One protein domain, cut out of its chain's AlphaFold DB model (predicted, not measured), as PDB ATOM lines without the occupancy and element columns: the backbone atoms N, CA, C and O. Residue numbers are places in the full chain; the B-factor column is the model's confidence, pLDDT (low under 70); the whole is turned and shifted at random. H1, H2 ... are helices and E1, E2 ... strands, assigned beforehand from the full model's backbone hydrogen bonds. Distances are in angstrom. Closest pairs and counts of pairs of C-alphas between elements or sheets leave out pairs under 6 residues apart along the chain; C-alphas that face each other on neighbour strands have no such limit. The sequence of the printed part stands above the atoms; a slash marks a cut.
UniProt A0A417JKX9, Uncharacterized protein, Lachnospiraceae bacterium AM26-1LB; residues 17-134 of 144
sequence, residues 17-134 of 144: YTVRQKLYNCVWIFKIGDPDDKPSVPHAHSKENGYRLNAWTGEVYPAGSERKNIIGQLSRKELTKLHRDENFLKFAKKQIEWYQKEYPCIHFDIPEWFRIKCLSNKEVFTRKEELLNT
ATOM      1  N   TYR A  17     -13.837  16.152 -25.631       81.38
ATOM      2  CA  TYR A  17     -12.718  15.374 -25.124       81.38
ATOM      3  C   TYR A  17     -13.255  14.377 -24.099       81.38
ATOM      4  O   TYR A  17     -13.839  14.755 -23.085       81.38
ATOM      5  N   THR A  18     -13.086  13.090 -24.389       82.19
ATOM      6  CA  THR A  18     -13.449  12.005 -23.474       82.19
ATOM      7  C   THR A  18     -12.179  11.472 -22.841       82.19
ATOM      8  O   THR A  18     -11.241  11.093 -23.549       82.19
ATOM      9  N   VAL A  19     -12.154  11.388 -21.512       80.94
ATOM     10  CA  VAL A  19     -11.026  10.759 -20.828       80.94
ATOM     11  C   VAL A  19     -11.037   9.270 -21.159       80.94
ATOM     12  O   VAL A  19     -12.014   8.570 -20.906       80.94
ATOM     13  N   ARG A  20      -9.937   8.773 -21.734       76.88
ATOM     14  CA  ARG A  20      -9.818   7.364 -22.157       76.88
ATOM     15  C   ARG A  20      -9.869   6.376 -20.992       76.88
ATOM     16  O   ARG A  20     -10.128   5.196 -21.196       76.88
ATOM     17  N   GLN A  21      -9.561   6.843 -19.789       79.75
ATOM     18  CA  GLN A  21      -9.544   6.048 -18.570       79.75
ATOM     19  C   GLN A  21     -10.576   6.588 -17.599       79.75
ATOM     20  O   GLN A  21     -10.824   7.792 -17.555       79.75
ATOM     21  N   LYS A  22     -11.153   5.688 -16.805       82.31
ATOM     22  CA  LYS A  22     -12.039   6.101 -15.729       82.31
ATOM     23  C   LYS A  22     -11.239   6.899 -14.706       82.31
ATOM     24  O   LYS A  22     -10.186   6.437 -14.272       82.31
ATOM     25  N   LEU A  23     -11.742   8.072 -14.339       83.25
ATOM     26  CA  LEU A  23     -11.247   8.831 -13.191       83.25
ATOM     27  C   LEU A  23     -12.336   8.758 -12.126       83.25
ATOM     28  O   LEU A  23     -13.507   8.936 -12.463       83.25
ATOM     29  N   TYR A  24     -11.997   8.446 -10.877       86.56
ATOM     30  CA  TYR A  24     -13.004   8.229  -9.826       86.56
ATOM     31  C   TYR A  24     -14.084   7.212 -10.259       86.56
ATOM     32  O   TYR A  24     -15.283   7.407 -10.089       86.56
ATOM     33  N   ASN A  25     -13.646   6.140 -10.931       85.38
ATOM     34  CA  ASN A  25     -14.497   5.093 -11.514       85.38
ATOM     35  C   ASN A  25     -15.594   5.580 -12.500       85.38
ATOM     36  O   ASN A  25     -16.482   4.807 -12.857       85.38
ATOM     37  N   CYS A  26     -15.508   6.819 -12.993       86.62
ATOM     38  CA  CYS A  26     -16.461   7.416 -13.933       86.62
ATOM     39  C   CYS A  26     -15.804   7.708 -15.288       86.62
ATOM     40  O   CYS A  26     -14.609   8.017 -15.357       86.62
ATOM     41  N   VAL A  27     -16.583   7.650 -16.372       89.44
ATOM     42  CA  VAL A  27     -16.144   8.142 -17.687       89.44
ATOM     43  C   VAL A  27     -16.492   9.621 -17.798       89.44
ATOM     44  O   VAL A  27     -17.655   9.999 -17.691       89.44
ATOM     45  N   TRP A  28     -15.492  10.462 -18.050       89.69
ATOM     46  CA  TRP A  28     -15.653  11.916 -18.070       89.69
ATOM     47  C   TRP A  28     -15.670  12.473 -19.486       89.69
ATOM     48  O   TRP A  28     -14.809  12.138 -20.305       89.69
ATOM     49  N   ILE A  29     -16.637  13.350 -19.750       89.25
ATOM     50  CA  ILE A  29     -16.823  14.022 -21.034       89.25
ATOM     51  C   ILE A  29     -16.716  15.526 -20.816       89.25
ATOM     52  O   ILE A  29     -17.508  16.120 -20.082       89.25
ATOM     53  N   PHE A  30     -15.763  16.137 -21.505       89.88
ATOM     54  CA  PHE A  30     -15.629  17.577 -21.624       89.88
ATOM     55  C   PHE A  30     -16.262  18.036 -22.936       89.88
ATOM     56  O   PHE A  30     -16.105  17.371 -23.965       89.88
ATOM     57  N   LYS A  31     -16.975  19.163 -22.917       86.88
ATOM     58  CA  LYS A  31     -17.655  19.721 -24.092       86.88
ATOM     59  C   LYS A  31     -17.202  21.155 -24.318       86.88
ATOM     60  O   LYS A  31     -17.192  21.936 -23.371       86.88
ATOM     61  N   ILE A  32     -16.825  21.480 -25.553       80.81
ATOM     62  CA  ILE A  32     -16.665  22.882 -25.940       80.81
ATOM     63  C   ILE A  32     -18.045  23.527 -26.085       80.81
ATOM     64  O   ILE A  32     -18.986  22.870 -26.534       80.81
ATOM     65  N   GLY A  33     -18.159  24.796 -25.693       73.44
ATOM     66  CA  GLY A  33     -19.412  25.546 -25.784       73.44
ATOM     67  C   GLY A  33     -20.362  25.343 -24.603       73.44
ATOM     68  O   GLY A  33     -21.520  25.742 -24.679       73.44
ATOM     69  N   ASP A  34     -19.900  24.699 -23.528       74.81
ATOM     70  CA  ASP A  34     -20.651  24.635 -22.275       74.81
ATOM     71  C   ASP A  34     -20.592  26.011 -21.576       74.81
ATOM     72  O   ASP A  34     -19.486  26.456 -21.245       74.81
ATOM     73  N   PRO A  35     -21.731  26.712 -21.395       74.75
ATOM     74  CA  PRO A  35     -21.754  28.021 -20.754       74.75
ATOM     75  C   PRO A  35     -21.603  27.937 -19.226       74.75
ATOM     76  O   PRO A  35     -21.422  28.971 -18.586       74.75
ATOM     77  N   ASP A  36     -21.673  26.742 -18.626       81.19
ATOM     78  CA  ASP A  36     -21.501  26.558 -17.181       81.19
ATOM     79  C   ASP A  36     -20.026  26.792 -16.791       81.19
ATOM     80  O   ASP A  36     -19.115  26.101 -17.251       81.19
ATOM     81  N   ASP A  37     -19.753  27.791 -15.949       78.25
ATOM     82  CA  ASP A  37     -18.408  28.053 -15.423       78.25
ATOM     83  C   ASP A  37     -18.078  27.210 -14.186       78.25
ATOM     84  O   ASP A  37     -16.946  27.249 -13.693       78.25
ATOM     85  N   LYS A  38     -19.049  26.463 -13.645       83.88
ATOM     86  CA  LYS A  38     -18.898  25.739 -12.381       83.88
ATOM     87  C   LYS A  38     -18.746  24.230 -12.598       83.88
ATOM     88  O   LYS A  38     -19.472  23.628 -13.385       83.88
ATOM     89  N   PRO A  39     -17.868  23.556 -11.831       83.75
ATOM     90  CA  PRO A  39     -16.983  24.099 -10.790       83.75
ATOM     91  C   PRO A  39     -15.706  24.768 -11.331       83.75
ATOM     92  O   PRO A  39     -15.025  25.459 -10.580       83.75
ATOM     93  N   SER A  40     -15.368  24.562 -12.604       87.56
ATOM     94  CA  SER A  40     -14.199  25.152 -13.257       87.56
ATOM     95  C   SER A  40     -14.425  25.302 -14.761       87.56
ATOM     96  O   SER A  40     -15.295  24.650 -15.338       87.56
ATOM     97  N   VAL A  41     -13.571  26.077 -15.428       87.56
ATOM     98  CA  VAL A  41     -13.469  26.083 -16.894       87.56
ATOM     99  C   VAL A  41     -12.090  25.536 -17.294       87.56
ATOM    100  O   VAL A  41     -11.082  26.151 -16.947       87.56
ATOM    101  N   PRO A  42     -12.016  24.394 -18.007       90.44
ATOM    102  CA  PRO A  42     -13.126  23.509 -18.349       90.44
ATOM    103  C   PRO A  42     -13.596  22.700 -17.124       90.44
ATOM    104  O   PRO A  42     -12.839  22.490 -16.177       90.44
ATOM    105  N   HIS A  43     -14.818  22.181 -17.174       88.75
ATOM    106  CA  HIS A  43     -15.293  21.119 -16.285       88.75
ATOM    107  C   HIS A  43     -15.738  19.918 -17.124       88.75
ATOM    108  O   HIS A  43     -15.962  20.028 -18.334       88.75
ATOM    109  N   ALA A  44     -15.838  18.750 -16.490       90.25
ATOM    110  CA  ALA A  44     -16.328  17.539 -17.143       90.25
ATOM    111  C   ALA A  44     -17.615  17.046 -16.502       90.25
ATOM    112  O   ALA A  44     -17.821  17.217 -15.302       90.25
ATOM    113  N   HIS A  45     -18.416  16.346 -17.297       90.12
ATOM    114  CA  HIS A  45     -19.593  15.632 -16.831       90.12
ATOM    115  C   HIS A  45     -19.351  14.120 -16.884       90.12
ATOM    116  O   HIS A  45     -18.856  13.606 -17.895       90.12
ATOM    117  N   SER A  46     -19.696  13.398 -15.817       91.19
ATOM    118  CA  SER A  46     -19.652  11.934 -15.829       91.19
ATOM    119  C   SER A  46     -20.753  11.409 -16.745       91.19
ATOM    120  O   SER A  46     -21.901  11.856 -16.635       91.19
ATOM    121  N   LYS A  47     -20.435  10.440 -17.600       87.31
ATOM    122  CA  LYS A  47     -21.394   9.833 -18.526       87.31
ATOM    123  C   LYS A  47     -22.511   9.089 -17.790       87.31
ATOM    124  O   LYS A  47     -23.636   9.073 -18.269       87.31
ATOM    125  N   GLU A  48     -22.185   8.472 -16.659       83.75
ATOM    126  CA  GLU A  48     -23.086   7.588 -15.923       83.75
ATOM    127  C   GLU A  48     -24.073   8.357 -15.036       83.75
ATOM    128  O   GLU A  48     -25.272   8.117 -15.107       83.75
ATOM    129  N   ASN A  49     -23.576   9.305 -14.235       84.56
ATOM    130  CA  ASN A  49     -24.343   9.871 -13.117       84.56
ATOM    131  C   ASN A  49     -24.590  11.384 -13.236       84.56
ATOM    132  O   ASN A  49     -25.191  11.989 -12.353       84.56
ATOM    133  N   GLY A  50     -24.080  12.027 -14.292       86.50
ATOM    134  CA  GLY A  50     -24.130  13.486 -14.447       86.50
ATOM    135  C   GLY A  50     -23.321  14.283 -13.413       86.50
ATOM    136  O   GLY A  50     -23.516  15.493 -13.302       86.50
ATOM    137  N   TYR A  51     -22.424  13.637 -12.660       92.06
ATOM    138  CA  TYR A  51     -21.485  14.305 -11.758       92.06
ATOM    139  C   TYR A  51     -20.627  15.310 -12.510       92.06
ATOM    140  O   TYR A  51     -20.406  15.168 -13.714       92.06
ATOM    141  N   ARG A  52     -20.114  16.301 -11.786       91.69
ATOM    142  CA  ARG A  52     -19.227  17.330 -12.320       91.69
ATOM    143  C   ARG A  52     -17.838  17.186 -11.735       91.69
ATOM    144  O   ARG A  52     -17.696  16.951 -10.541       91.69
ATOM    145  N   LEU A  53     -16.828  17.362 -12.569       93.06
ATOM    146  CA  LEU A  53     -15.427  17.324 -12.170       93.06
ATOM    147  C   LEU A  53     -14.809  18.707 -12.336       93.06
ATOM    148  O   LEU A  53     -14.821  19.256 -13.442       93.06
ATOM    149  N   ASN A  54     -14.206  19.218 -11.265       93.88
ATOM    150  CA  ASN A  54     -13.254  20.312 -11.357       93.88
ATOM    151  C   ASN A  54     -11.965  19.781 -11.989       93.88
ATOM    152  O   ASN A  54     -11.250  18.963 -11.406       93.88
ATOM    153  N   ALA A  55     -11.678  20.235 -13.203       93.06
ATOM    154  CA  ALA A  55     -10.568  19.717 -13.992       93.06
ATOM    155  C   ALA A  55      -9.197  20.113 -13.426       93.06
ATOM    156  O   ALA A  55      -8.189  19.490 -13.762       93.06
ATOM    157  N   TRP A  56      -9.149  21.138 -12.573       94.25
ATOM    158  CA  TRP A  56      -7.923  21.663 -11.980       94.25
ATOM    159  C   TRP A  56      -7.617  21.033 -10.633       94.25
ATOM    160  O   TRP A  56      -6.478  20.633 -10.399       94.25
ATOM    161  N   THR A  57      -8.622  20.926  -9.766       93.56
ATOM    162  CA  THR A  57      -8.450  20.419  -8.397       93.56
ATOM    163  C   THR A  57      -8.705  18.923  -8.296       93.56
ATOM    164  O   THR A  57      -8.158  18.276  -7.409       93.56
ATOM    165  N   GLY A  58      -9.493  18.347  -9.208       93.75
ATOM    166  CA  GLY A  58      -9.937  16.957  -9.142       93.75
ATOM    167  C   GLY A  58     -11.162  16.730  -8.249       93.75
ATOM    168  O   GLY A  58     -11.551  15.582  -8.054       93.75
ATOM    169  N   GLU A  59     -11.765  17.782  -7.700       95.44
ATOM    170  CA  GLU A  59     -12.975  17.673  -6.879       95.44
ATOM    171  C   GLU A  59     -14.173  17.231  -7.723       95.44
ATOM    172  O   GLU A  59     -14.392  17.720  -8.837       95.44
ATOM    173  N   VAL A  60     -14.969  16.316  -7.176       93.44
ATOM    174  CA  VAL A  60     -16.171  15.773  -7.803       93.44
ATOM    175  C   VAL A  60     -17.400  16.276  -7.060       93.44
ATOM    176  O   VAL A  60     -17.494  16.153  -5.840       93.44
ATOM    177  N   TYR A  61     -18.360  16.795  -7.813       92.69
ATOM    178  CA  TYR A  61     -19.605  17.378  -7.328       92.69
ATOM    179  C   TYR A  61     -20.808  16.602  -7.886       92.69
ATOM    180  O   TYR A  61     -20.727  16.059  -8.997       92.69
ATOM    181  N   PRO A  62     -21.937  16.548  -7.162       90.81
ATOM    182  CA  PRO A  62     -23.121  15.829  -7.604       90.81
ATOM    183  C   PRO A  62     -23.796  16.525  -8.795       90.81
ATOM    184  O   PRO A  62     -23.570  17.705  -9.102       90.81
ATOM    185  N   ALA A  63     -24.663  15.773  -9.469       83.44
ATOM    186  CA  ALA A  63     -25.589  16.328 -10.446       83.44
ATOM    187  C   ALA A  63     -26.647  17.211  -9.747       83.44
ATOM    188  O   ALA A  63     -26.924  17.055  -8.561       83.44
ATOM    189  N   GLY A  64     -27.272  18.134 -10.484       77.88
ATOM    190  CA  GLY A  64     -28.387  18.938  -9.955       77.88
ATOM    191  C   GLY A  64     -27.976  20.241  -9.258       77.88
ATOM    192  O   GLY A  64     -27.044  20.914  -9.713       77.88
ATOM    193  N   SER A  65     -28.738  20.638  -8.232       69.88
ATOM    194  CA  SER A  65     -28.647  21.917  -7.500       69.88
ATOM    195  C   SER A  65     -27.674  21.894  -6.317       69.88
ATOM    196  O   SER A  65     -27.196  22.949  -5.904       69.88
ATOM    197  N   GLU A  66     -27.292  20.714  -5.826       69.19
ATOM    198  CA  GLU A  66     -26.358  20.523  -4.701       69.19
ATOM    199  C   GLU A  66     -24.881  20.696  -5.101       69.19
ATOM    200  O   GLU A  66     -23.975  20.059  -4.570       69.19
ATOM    201  N   ARG A  67     -24.613  21.607  -6.041       69.19
ATOM    202  CA  ARG A  67     -23.307  21.803  -6.698       69.19
ATOM    203  C   ARG A  67     -22.192  22.301  -5.777       69.19
ATOM    204  O   ARG A  67     -21.080  22.506  -6.240       69.19
ATOM    205  N   LYS A  68     -22.497  22.558  -4.508       75.56
ATOM    206  CA  LYS A  68     -21.550  23.060  -3.506       75.56
ATOM    207  C   LYS A  68     -20.928  21.940  -2.674       75.56
ATOM    208  O   LYS A  68     -19.906  22.170  -2.039       75.56
ATOM    209  N   ASN A  69     -21.523  20.748  -2.685       86.00
ATOM    210  CA  ASN A  69     -21.054  19.631  -1.877       86.00
ATOM    211  C   ASN A  69     -20.059  18.797  -2.682       86.00
ATOM    212  O   ASN A  69     -20.406  18.240  -3.722       86.00
ATOM    213  N   ILE A  70     -18.824  18.701  -2.197       91.94
ATOM    214  CA  ILE A  70     -17.826  17.790  -2.758       91.94
ATOM    215  C   ILE A  70     -18.204  16.369  -2.325       91.94
ATOM    216  O   ILE A  70     -18.256  16.074  -1.133       91.94
ATOM    217  N   ILE A  71     -18.476  15.494  -3.291       92.62
ATOM    218  CA  ILE A  71     -18.833  14.079  -3.069       92.62
ATOM    219  C   ILE A  71     -17.657  13.133  -3.317       92.62
ATOM    220  O   ILE A  71     -17.719  11.952  -2.983       92.62
ATOM    221  N   GLY A  72     -16.581  13.635  -3.916       92.62
ATOM    222  CA  GLY A  72     -15.422  12.830  -4.250       92.62
ATOM    223  C   GLY A  72     -14.235  13.669  -4.682       92.62
ATOM    224  O   GLY A  72     -14.326  14.880  -4.853       92.62
ATOM    225  N   GLN A  73     -13.109  12.994  -4.866       95.06
ATOM    226  CA  GLN A  73     -11.841  13.616  -5.211       95.06
ATOM    227  C   GLN A  73     -11.048  12.641  -6.079       95.06
ATOM    228  O   GLN A  73     -10.911  11.466  -5.731       95.06
ATOM    229  N   LEU A  74     -10.506  13.118  -7.201       93.69
ATOM    230  CA  LEU A  74      -9.550  12.342  -7.984       93.69
ATOM    231  C   LEU A  74      -8.291  12.089  -7.160       93.69
ATOM    232  O   LEU A  74      -7.768  12.986  -6.491       93.69
ATOM    233  N   SER A  75      -7.733  10.888  -7.280       93.62
ATOM    234  CA  SER A  75      -6.406  10.621  -6.747       93.62
ATOM    235  C   SER A  75      -5.366  11.511  -7.433       93.62
ATOM    236  O   SER A  75      -5.477  11.873  -8.608       93.62
ATOM    237  N   ARG A  76      -4.269  11.802  -6.726       92.31
ATOM    238  CA  ARG A  76      -3.156  12.585  -7.287       92.31
ATOM    239  C   ARG A  76      -2.622  11.987  -8.595       92.31
ATOM    240  O   ARG A  76      -2.213  12.731  -9.485       92.31
ATOM    241  N   LYS A  77      -2.629  10.653  -8.720       92.44
ATOM    242  CA  LYS A  77      -2.184   9.936  -9.926       92.44
ATOM    243  C   LYS A  77      -3.114  10.199 -11.112       92.44
ATOM    244  O   LYS A  77      -2.624  10.491 -12.199       92.44
ATOM    245  N   GLU A  78      -4.425  10.126 -10.899       92.06
ATOM    246  CA  GLU A  78      -5.443  10.418 -11.915       92.06
ATOM    247  C   GLU A  78      -5.363  11.871 -12.385       92.06
ATOM    248  O   GLU A  78      -5.271  12.121 -13.586       92.06
ATOM    249  N   LEU A  79      -5.304  12.818 -11.444       93.75
ATOM    250  CA  LEU A  79      -5.222  14.243 -11.759       93.75
ATOM    251  C   LEU A  79      -3.935  14.580 -12.527       93.75
ATOM    252  O   LEU A  79      -3.975  15.223 -13.574       93.75
ATOM    253  N   THR A  80      -2.793  14.053 -12.074       92.25
ATOM    254  CA  THR A  80      -1.508  14.226 -12.773       92.25
ATOM    255  C   THR A  80      -1.561  13.655 -14.186       92.25
ATOM    256  O   THR A  80      -0.987  14.227 -15.111       92.25
ATOM    257  N   LYS A  81      -2.235  12.516 -14.376       91.69
ATOM    258  CA  LYS A  81      -2.380  11.895 -15.692       91.69
ATOM    259  C   LYS A  81      -3.219  12.754 -16.630       91.69
ATOM    260  O   LYS A  81      -2.814  12.940 -17.772       91.69
ATOM    261  N   LEU A  82      -4.324  13.311 -16.136       92.19
ATOM    262  CA  LEU A  82      -5.160  14.247 -16.887       92.19
ATOM    263  C   LEU A  82      -4.351  15.480 -17.323       92.19
ATOM    264  O   LEU A  82      -4.331  15.815 -18.502       92.19
ATOM    265  N   HIS A  83      -3.596  16.100 -16.410       93.69
ATOM    266  CA  HIS A  83      -2.781  17.294 -16.705       93.69
ATOM    267  C   HIS A  83      -1.552  17.024 -17.586       93.69
ATOM    268  O   HIS A  83      -0.924  17.960 -18.091       93.69
ATOM    269  N   ARG A  84      -1.192  15.754 -17.787       90.69
ATOM    270  CA  ARG A  84      -0.148  15.328 -18.729       90.69
ATOM    271  C   ARG A  84      -0.685  15.000 -20.119       90.69
ATOM    272  O   ARG A  84       0.117  14.945 -21.045       90.69
ATOM    273  N   ASP A  85      -1.989  14.794 -20.285       90.25
ATOM    274  CA  ASP A  85      -2.570  14.490 -21.592       90.25
ATOM    275  C   ASP A  85      -2.577  15.743 -22.480       90.25
ATOM    276  O   ASP A  85      -3.270  16.726 -22.219       90.25
ATOM    277  N   GLU A  86      -1.803  15.712 -23.564       89.44
ATOM    278  CA  GLU A  86      -1.717  16.825 -24.510       89.44
ATOM    279  C   GLU A  86      -3.054  17.164 -25.172       89.44
ATOM    280  O   GLU A  86      -3.310  18.331 -25.471       89.44
ATOM    281  N   ASN A  87      -3.920  16.175 -25.390       88.25
ATOM    282  CA  ASN A  87      -5.234  16.403 -25.983       88.25
ATOM    283  C   ASN A  87      -6.143  17.138 -25.004       88.25
ATOM    284  O   ASN A  87      -6.840  18.066 -25.412       88.25
ATOM    285  N   PHE A  88      -6.077  16.783 -23.718       90.56
ATOM    286  CA  PHE A  88      -6.767  17.529 -22.669       90.56
ATOM    287  C   PHE A  88      -6.273  18.976 -22.613       90.56
ATOM    288  O   PHE A  88      -7.078  19.897 -22.581       90.56
ATOM    289  N   LEU A  89      -4.958  19.203 -22.659       91.81
ATOM    290  CA  LEU A  89      -4.395  20.554 -22.583       91.81
ATOM    291  C   LEU A  89      -4.791  21.423 -23.785       91.81
ATOM    292  O   LEU A  89      -5.151  22.587 -23.610       91.81
ATOM    293  N   LYS A  90      -4.758  20.861 -25.000       90.31
ATOM    294  CA  LYS A  90      -5.233  21.539 -26.219       90.31
ATOM    295  C   LYS A  90      -6.718  21.876 -26.115       90.31
ATOM    296  O   LYS A  90      -7.109  22.994 -26.437       90.31
ATOM    297  N   PHE A  91      -7.520  20.929 -25.636       90.50
ATOM    298  CA  PHE A  91      -8.945  21.125 -25.404       90.50
ATOM    299  C   PHE A  91      -9.203  22.234 -24.375       90.50
ATOM    300  O   PHE A  91      -9.963  23.160 -24.647       90.50
ATOM    301  N   ALA A  92      -8.537  22.180 -23.221       91.94
ATOM    302  CA  ALA A  92      -8.707  23.148 -22.146       91.94
ATOM    303  C   ALA A  92      -8.365  24.566 -22.611       91.94
ATOM    304  O   ALA A  92      -9.114  25.496 -22.329       91.94
ATOM    305  N   LYS A  93      -7.289  24.719 -23.394       91.88
ATOM    306  CA  LYS A  93      -6.918  26.002 -23.999       91.88
ATOM    307  C   LYS A  93      -8.039  26.540 -24.894       91.88
ATOM    308  O   LYS A  93      -8.467  27.670 -24.688       91.88
ATOM    309  N   LYS A  94      -8.543  25.724 -25.829       90.75
ATOM    310  CA  LYS A  94      -9.652  26.117 -26.716       90.75
ATOM    311  C   LYS A  94     -10.895  26.531 -25.927       90.75
ATOM    312  O   LYS A  94     -11.504  27.544 -26.249       90.75
ATOM    313  N   GLN A  95     -11.261  25.767 -24.895       89.69
ATOM    314  CA  GLN A  95     -12.443  26.065 -24.087       89.69
ATOM    315  C   GLN A  95     -12.284  27.366 -23.293       89.69
ATOM    316  O   GLN A  95     -13.220  28.155 -23.246       89.69
ATOM    317  N   ILE A  96     -11.109  27.620 -22.709       90.56
ATOM    318  CA  ILE A  96     -10.813  28.881 -22.011       90.56
ATOM    319  C   ILE A  96     -10.898  30.067 -22.976       90.56
ATOM    320  O   ILE A  96     -11.552  31.056 -22.657       90.56
ATOM    321  N   GLU A  97     -10.258  29.970 -24.144       90.75
ATOM    322  CA  GLU A  97     -10.258  31.036 -25.155       90.75
ATOM    323  C   GLU A  97     -11.680  31.330 -25.656       90.75
ATOM    324  O   GLU A  97     -12.059  32.492 -25.795       90.75
ATOM    325  N   TRP A  98     -12.490  30.288 -25.867       89.44
ATOM    326  CA  TRP A  98     -13.905  30.437 -26.202       89.44
ATOM    327  C   TRP A  98     -14.686  31.129 -25.078       89.44
ATOM    328  O   TRP A  98     -15.386  32.105 -25.340       89.44
ATOM    329  N   TYR A  99     -14.517  30.690 -23.827       88.56
ATOM    330  CA  TYR A  99     -15.250  31.241 -22.685       88.56
ATOM    331  C   TYR A  99     -14.912  32.719 -22.445       88.56
ATOM    332  O   TYR A  99     -15.803  33.530 -22.222       88.56
ATOM    333  N   GLN A 100     -13.633  33.096 -22.548       89.38
ATOM    334  CA  GLN A 100     -13.196  34.492 -22.426       89.38
ATOM    335  C   GLN A 100     -13.752  35.389 -23.538       89.38
ATOM    336  O   GLN A 100     -13.993  36.570 -23.303       89.38
ATOM    337  N   LYS A 101     -13.945  34.839 -24.743       89.12
ATOM    338  CA  LYS A 101     -14.526  35.562 -25.877       89.12
ATOM    339  C   LYS A 101     -16.035  35.762 -25.713       89.12
ATOM    340  O   LYS A 101     -16.521  36.858 -25.969       89.12
ATOM    341  N   GLU A 102     -16.752  34.715 -25.317       89.12
ATOM    342  CA  GLU A 102     -18.216  34.724 -25.215       89.12
ATOM    343  C   GLU A 102     -18.704  35.439 -23.946       89.12
ATOM    344  O   GLU A 102     -19.697  36.165 -23.965       89.12
ATOM    345  N   TYR A 103     -17.969  35.283 -22.842       87.75
ATOM    346  CA  TYR A 103     -18.329  35.799 -21.524       87.75
ATOM    347  C   TYR A 103     -17.200  36.646 -20.912       87.75
ATOM    348  O   TYR A 103     -16.652  36.286 -19.867       87.75
ATOM    349  N   PRO A 104     -16.861  37.809 -21.498       88.56
ATOM    350  CA  PRO A 104     -15.707  38.614 -21.081       88.56
ATOM    351  C   PRO A 104     -15.798  39.144 -19.641       88.56
ATOM    352  O   PRO A 104     -14.783  39.483 -19.041       88.56
ATOM    353  N   CYS A 105     -17.005  39.216 -19.072       87.44
ATOM    354  CA  CYS A 105     -17.231  39.687 -17.704       87.44
ATOM    355  C   CYS A 105     -17.173  38.566 -16.649       87.44
ATOM    356  O   CYS A 105     -17.178  38.858 -15.449       87.44
ATOM    357  N   ILE A 106     -17.147  37.292 -17.060       84.38
ATOM    358  CA  ILE A 106     -17.081  36.160 -16.133       84.38
ATOM    359  C   ILE A 106     -15.621  35.869 -15.801       84.38
ATOM    360  O   ILE A 106     -14.782  35.669 -16.676       84.38
ATOM    361  N   HIS A 107     -15.337  35.811 -14.505       84.56
ATOM    362  CA  HIS A 107     -14.016  35.501 -13.985       84.56
ATOM    363  C   HIS A 107     -14.014  34.075 -13.436       84.56
ATOM    364  O   HIS A 107     -14.883  33.697 -12.649       84.56
ATOM    365  N   PHE A 108     -13.024  33.292 -13.851       88.00
ATOM    366  CA  PHE A 108     -12.804  31.927 -13.393       88.00
ATOM    367  C   PHE A 108     -11.308  31.664 -13.233       88.00
ATOM    368  O   PHE A 108     -10.470  32.281 -13.899       88.00
ATOM    369  N   ASP A 109     -10.976  30.727 -12.351       88.88
ATOM    370  CA  ASP A 109      -9.588  30.412 -12.049       88.88
ATOM    371  C   ASP A 109      -8.952  29.563 -13.152       88.88
ATOM    372  O   ASP A 109      -9.465  28.517 -13.560       88.88
ATOM    373  N   ILE A 110      -7.784  30.016 -13.607       91.38
ATOM    374  CA  ILE A 110      -6.895  29.264 -14.493       91.38
ATOM    375  C   ILE A 110      -5.572  29.104 -13.745       91.38
ATOM    376  O   ILE A 110      -4.921  30.122 -13.477       91.38
ATOM    377  N   PRO A 111      -5.152  27.867 -13.430       92.50
ATOM    378  CA  PRO A 111      -3.918  27.622 -12.700       92.50
ATOM    379  C   PRO A 111      -2.687  28.211 -13.397       92.50
ATOM    380  O   PRO A 111      -2.532  28.097 -14.615       92.50
ATOM    381  N   GLU A 112      -1.764  28.761 -12.609       92.25
ATOM    382  CA  GLU A 112      -0.562  29.425 -13.129       92.25
ATOM    383  C   GLU A 112       0.306  28.491 -13.985       92.25
ATOM    384  O   GLU A 112       0.736  28.846 -15.080       92.25
ATOM    385  N   TRP A 113       0.471  27.236 -13.555       92.50
ATOM    386  CA  TRP A 113       1.219  26.233 -14.318       92.50
ATOM    387  C   TRP A 113       0.650  26.016 -15.729       92.50
ATOM    388  O   TRP A 113       1.400  25.729 -16.665       92.50
ATOM    389  N   PHE A 114      -0.670  26.151 -15.899       92.69
ATOM    390  CA  PHE A 114      -1.324  25.997 -17.194       92.69
ATOM    391  C   PHE A 114      -1.081  27.231 -18.066       92.69
ATOM    392  O   PHE A 114      -0.748  27.086 -19.243       92.69
ATOM    393  N   ARG A 115      -1.155  28.437 -17.482       90.19
ATOM    394  CA  ARG A 115      -0.830  29.699 -18.171       90.19
ATOM    395  C   ARG A 115       0.594  29.675 -18.718       90.19
ATOM    396  O   ARG A 115       0.779  29.875 -19.918       90.19
ATOM    397  N   ILE A 116       1.570  29.325 -17.877       89.12
ATOM    398  CA  ILE A 116       2.983  29.197 -18.264       89.12
ATOM    399  C   ILE A 116       3.138  28.201 -19.420       89.12
ATOM    400  O   ILE A 116       3.800  28.497 -20.414       89.12
ATOM    401  N   LYS A 117       2.471  27.044 -19.347       87.69
ATOM    402  CA  LYS A 117       2.525  26.016 -20.399       87.69
ATOM    403  C   LYS A 117       1.901  26.473 -21.722       87.69
ATOM    404  O   LYS A 117       2.349  26.081 -22.800       87.69
ATOM    405  N   CYS A 118       0.859  27.299 -21.676       83.62
ATOM    406  CA  CYS A 118       0.298  27.912 -22.875       83.62
ATOM    407  C   CYS A 118       1.237  28.959 -23.485       83.62
ATOM    408  O   CYS A 118       1.330  29.020 -24.712       83.62
ATOM    409  N   LEU A 119       1.932  29.750 -22.659       75.56
ATOM    410  CA  LEU A 119       2.912  30.743 -23.109       75.56
ATOM    411  C   LEU A 119       4.124  30.078 -23.767       75.56
ATOM    412  O   LEU A 119       4.464  30.432 -24.894       75.56
ATOM    413  N   SER A 120       4.696  29.041 -23.146       69.94
ATOM    414  CA  SER A 120       5.825  28.301 -23.726       69.94
ATOM    415  C   SER A 120       5.482  27.712 -25.097       69.94
ATOM    416  O   SER A 120       6.291  27.736 -26.021       69.94
ATOM    417  N   ASN A 121       4.251  27.222 -25.265       63.94
ATOM    418  CA  ASN A 121       3.788  26.699 -26.549       63.94
ATOM    419  C   ASN A 121       3.604  27.790 -27.613       63.94
ATOM    420  O   ASN A 121       3.791  27.493 -28.790       63.94
ATOM    421  N   LYS A 122       3.252  29.028 -27.231       62.78
ATOM    422  CA  LYS A 122       3.199  30.157 -28.173       62.78
ATOM    423  C   LYS A 122       4.596  30.480 -28.700       62.78
ATOM    424  O   LYS A 122       4.768  30.532 -29.907       62.78
ATOM    425  N   GLU A 123       5.599  30.571 -27.829       61.09
ATOM    426  CA  GLU A 123       6.981  30.853 -28.249       61.09
ATOM    427  C   GLU A 123       7.588  29.757 -29.134       61.09
ATOM    428  O   GLU A 123       8.368  30.041 -30.041       61.09
ATOM    429  N   VAL A 124       7.269  28.486 -28.868       60.78
ATOM    430  CA  VAL A 124       7.708  27.366 -29.718       60.78
ATOM    431  C   VAL A 124       7.015  27.411 -31.080       60.78
ATOM    432  O   VAL A 124       7.630  27.075 -32.089       60.78
ATOM    433  N   PHE A 125       5.745  27.821 -31.121       57.88
ATOM    434  CA  PHE A 125       5.005  27.970 -32.370       57.88
ATOM    435  C   PHE A 125       5.552  29.125 -33.216       57.88
ATOM    436  O   PHE A 125       5.862  28.905 -34.381       57.88
ATOM    437  N   THR A 126       5.790  30.296 -32.612       59.28
ATOM    438  CA  THR A 126       6.416  31.448 -33.283       59.28
ATOM    439  C   THR A 126       7.778  31.078 -33.867       59.28
ATOM    440  O   THR A 126       8.016  31.295 -35.050       59.28
ATOM    441  N   ARG A 127       8.633  30.392 -33.094       57.47
ATOM    442  CA  ARG A 127       9.935  29.910 -33.587       57.47
ATOM    443  C   ARG A 127       9.818  28.913 -34.745       57.47
ATOM    444  O   ARG A 127      10.670  28.891 -35.627       57.47
ATOM    445  N   LYS A 128       8.783  28.066 -34.766       57.78
ATOM    446  CA  LYS A 128       8.534  27.137 -35.883       57.78
ATOM    447  C   LYS A 128       8.034  27.847 -37.141       57.78
ATOM    448  O   LYS A 128       8.453  27.459 -38.227       57.78
ATOM    449  N   GLU A 129       7.169  28.850 -37.009       57.72
ATOM    450  CA  GLU A 129       6.737  29.687 -38.140       57.72
ATOM    451  C   GLU A 129       7.907  30.473 -38.741       57.72
ATOM    452  O   GLU A 129       8.067  30.488 -39.960       57.72
ATOM    453  N   GLU A 130       8.776  31.048 -37.906       59.16
ATOM    454  CA  GLU A 130       9.999  31.729 -38.354       59.16
ATOM    455  C   GLU A 130      10.931  30.785 -39.127       59.16
ATOM    456  O   GLU A 130      11.420  31.135 -40.203       59.16
ATOM    457  N   LEU A 131      11.135  29.558 -38.632       59.16
ATOM    458  CA  LEU A 131      11.932  28.546 -39.329       59.16
ATOM    459  C   LEU A 131      11.307  28.129 -40.666       59.16
ATOM    460  O   LEU A 131      12.024  28.057 -41.659       59.16
ATOM    461  N   LEU A 132       9.991  27.892 -40.723       59.72
ATOM    462  CA  LEU A 132       9.287  27.535 -41.966       59.72
ATOM    463  C   LEU A 132       9.374  28.646 -43.020       59.72
ATOM    464  O   LEU A 132       9.625  28.348 -44.185       59.72
ATOM    465  N   ASN A 133       9.255  29.910 -42.612       57.59
ATOM    466  CA  ASN A 133       9.404  31.060 -43.508       57.59
ATOM    467  C   ASN A 133      10.852  31.276 -43.991       57.59
ATOM    468  O   ASN A 133      11.066  31.965 -44.984       57.59
ATOM    469  N   THR A 134      11.842  30.678 -43.320       55.19
ATOM    470  CA  THR A 134      13.267  30.800 -43.674       55.19
ATOM    471  C   THR A 134      13.726  29.738 -44.690       55.19
ATOM    472  O   THR A 134      14.795  29.874 -45.285       55.19
TER     473      THR A 134
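AT A GLANCE: This is residues 17 to 134 of the 144 residues of an uncharacterized protein of Lachnospiraceae bacterium AM26-1LB (UniProt A0A417JKX9). A small, twisted sheet of four short strands, E1 to E4, makes one side of a compact body; helix H2 passes by its E1 edge and only grazes it, and the short helix H1 makes a corner with the beginning of H2. From this body the long helix H3 sticks out as a straight arm with residues 119 to 134, and this arm makes the length of the whole. The printed part has 118 residues, with four named strands and then three named helices, in the order E1 E2 E3 E4 H1 H2 H3; the class is mixed, helices and strands. The sheet runs E1 E2 E3 E4, antiparallel throughout. The whole is compact, with a radius of gyration of the C-alphas of 15.6 A, yet elongated in outline, spanning 55 by 33 by 22 A.

IN THESE COORDINATES: E1 is residues 28 to 31, 10.1 A long, beginning at C-alpha 28 at (-15.653, 11.916, -18.070). E2 is residues 43 to 46, 10.2 A. E3, residues 52 to 54, and E4, residues 59 to 61, are each 6.7 A long. H1 is residues 76 to 84, 12.1 A. H2 is residues 86 to 102, 24.4 A, beginning at C-alpha 86 at (-1.717, 16.825, -24.510). H3 is residues 112 to 134, 33.6 A, ending at C-alpha 134 at (13.267, 30.800, -43.674).

HOW THE PARTS SIT: The strands form a meander, each the antiparallel neighbour of the one before, and E1 and E2, E2 and E3, and E3 and E4 are hairpins. N 29 and O 45 of E1 and E2 are 2.9 A apart, N 53 and O 44 of E3 and E2 are 2.9 A apart, and N 61 and O 52 of E4 and E3 are 2.8 A apart, each within hydrogen-bond range. From edge to edge the strands' lines turn by 99 degrees. Residues 17 to 18 also pair, antiparallel, with residues 29 to 30 of E1, and residues 72 to 73 with 59 to 60 of E4. H2 only grazes the sheet with its residues 88 to 95; E1 and H2 are near each other, with 7 pairs of C-alphas within 10 A. H1 and H2 are close but not clearly touching, about perpendicular at 74 degrees; their closest C-alphas, of Leu 82 and Phe 88, are 6.8 A apart. H2 and H3 are close but not clearly touching, about perpendicular at 82 degrees, with the closest C-alphas, of Lys 93 and Cys 118, 7.5 A apart. H1 and H3 are apart. In H1, H2 and H3 every O i to N i+4 pair is within hydrogen-bond range.

THE WHOLE: The two C-alphas farthest apart, of Glu 66 and Thr 134, are 56.5 A apart. Without residues 119 to 134, which stand free, the body spans 32 by 30 by 20 A. The printed part has no cut. The links E1 to E2 and E4 to H1 are long. The mean pLDDT of the printed part is 84.1, and it is under 70 at residues 65 to 67 and 120 to 134.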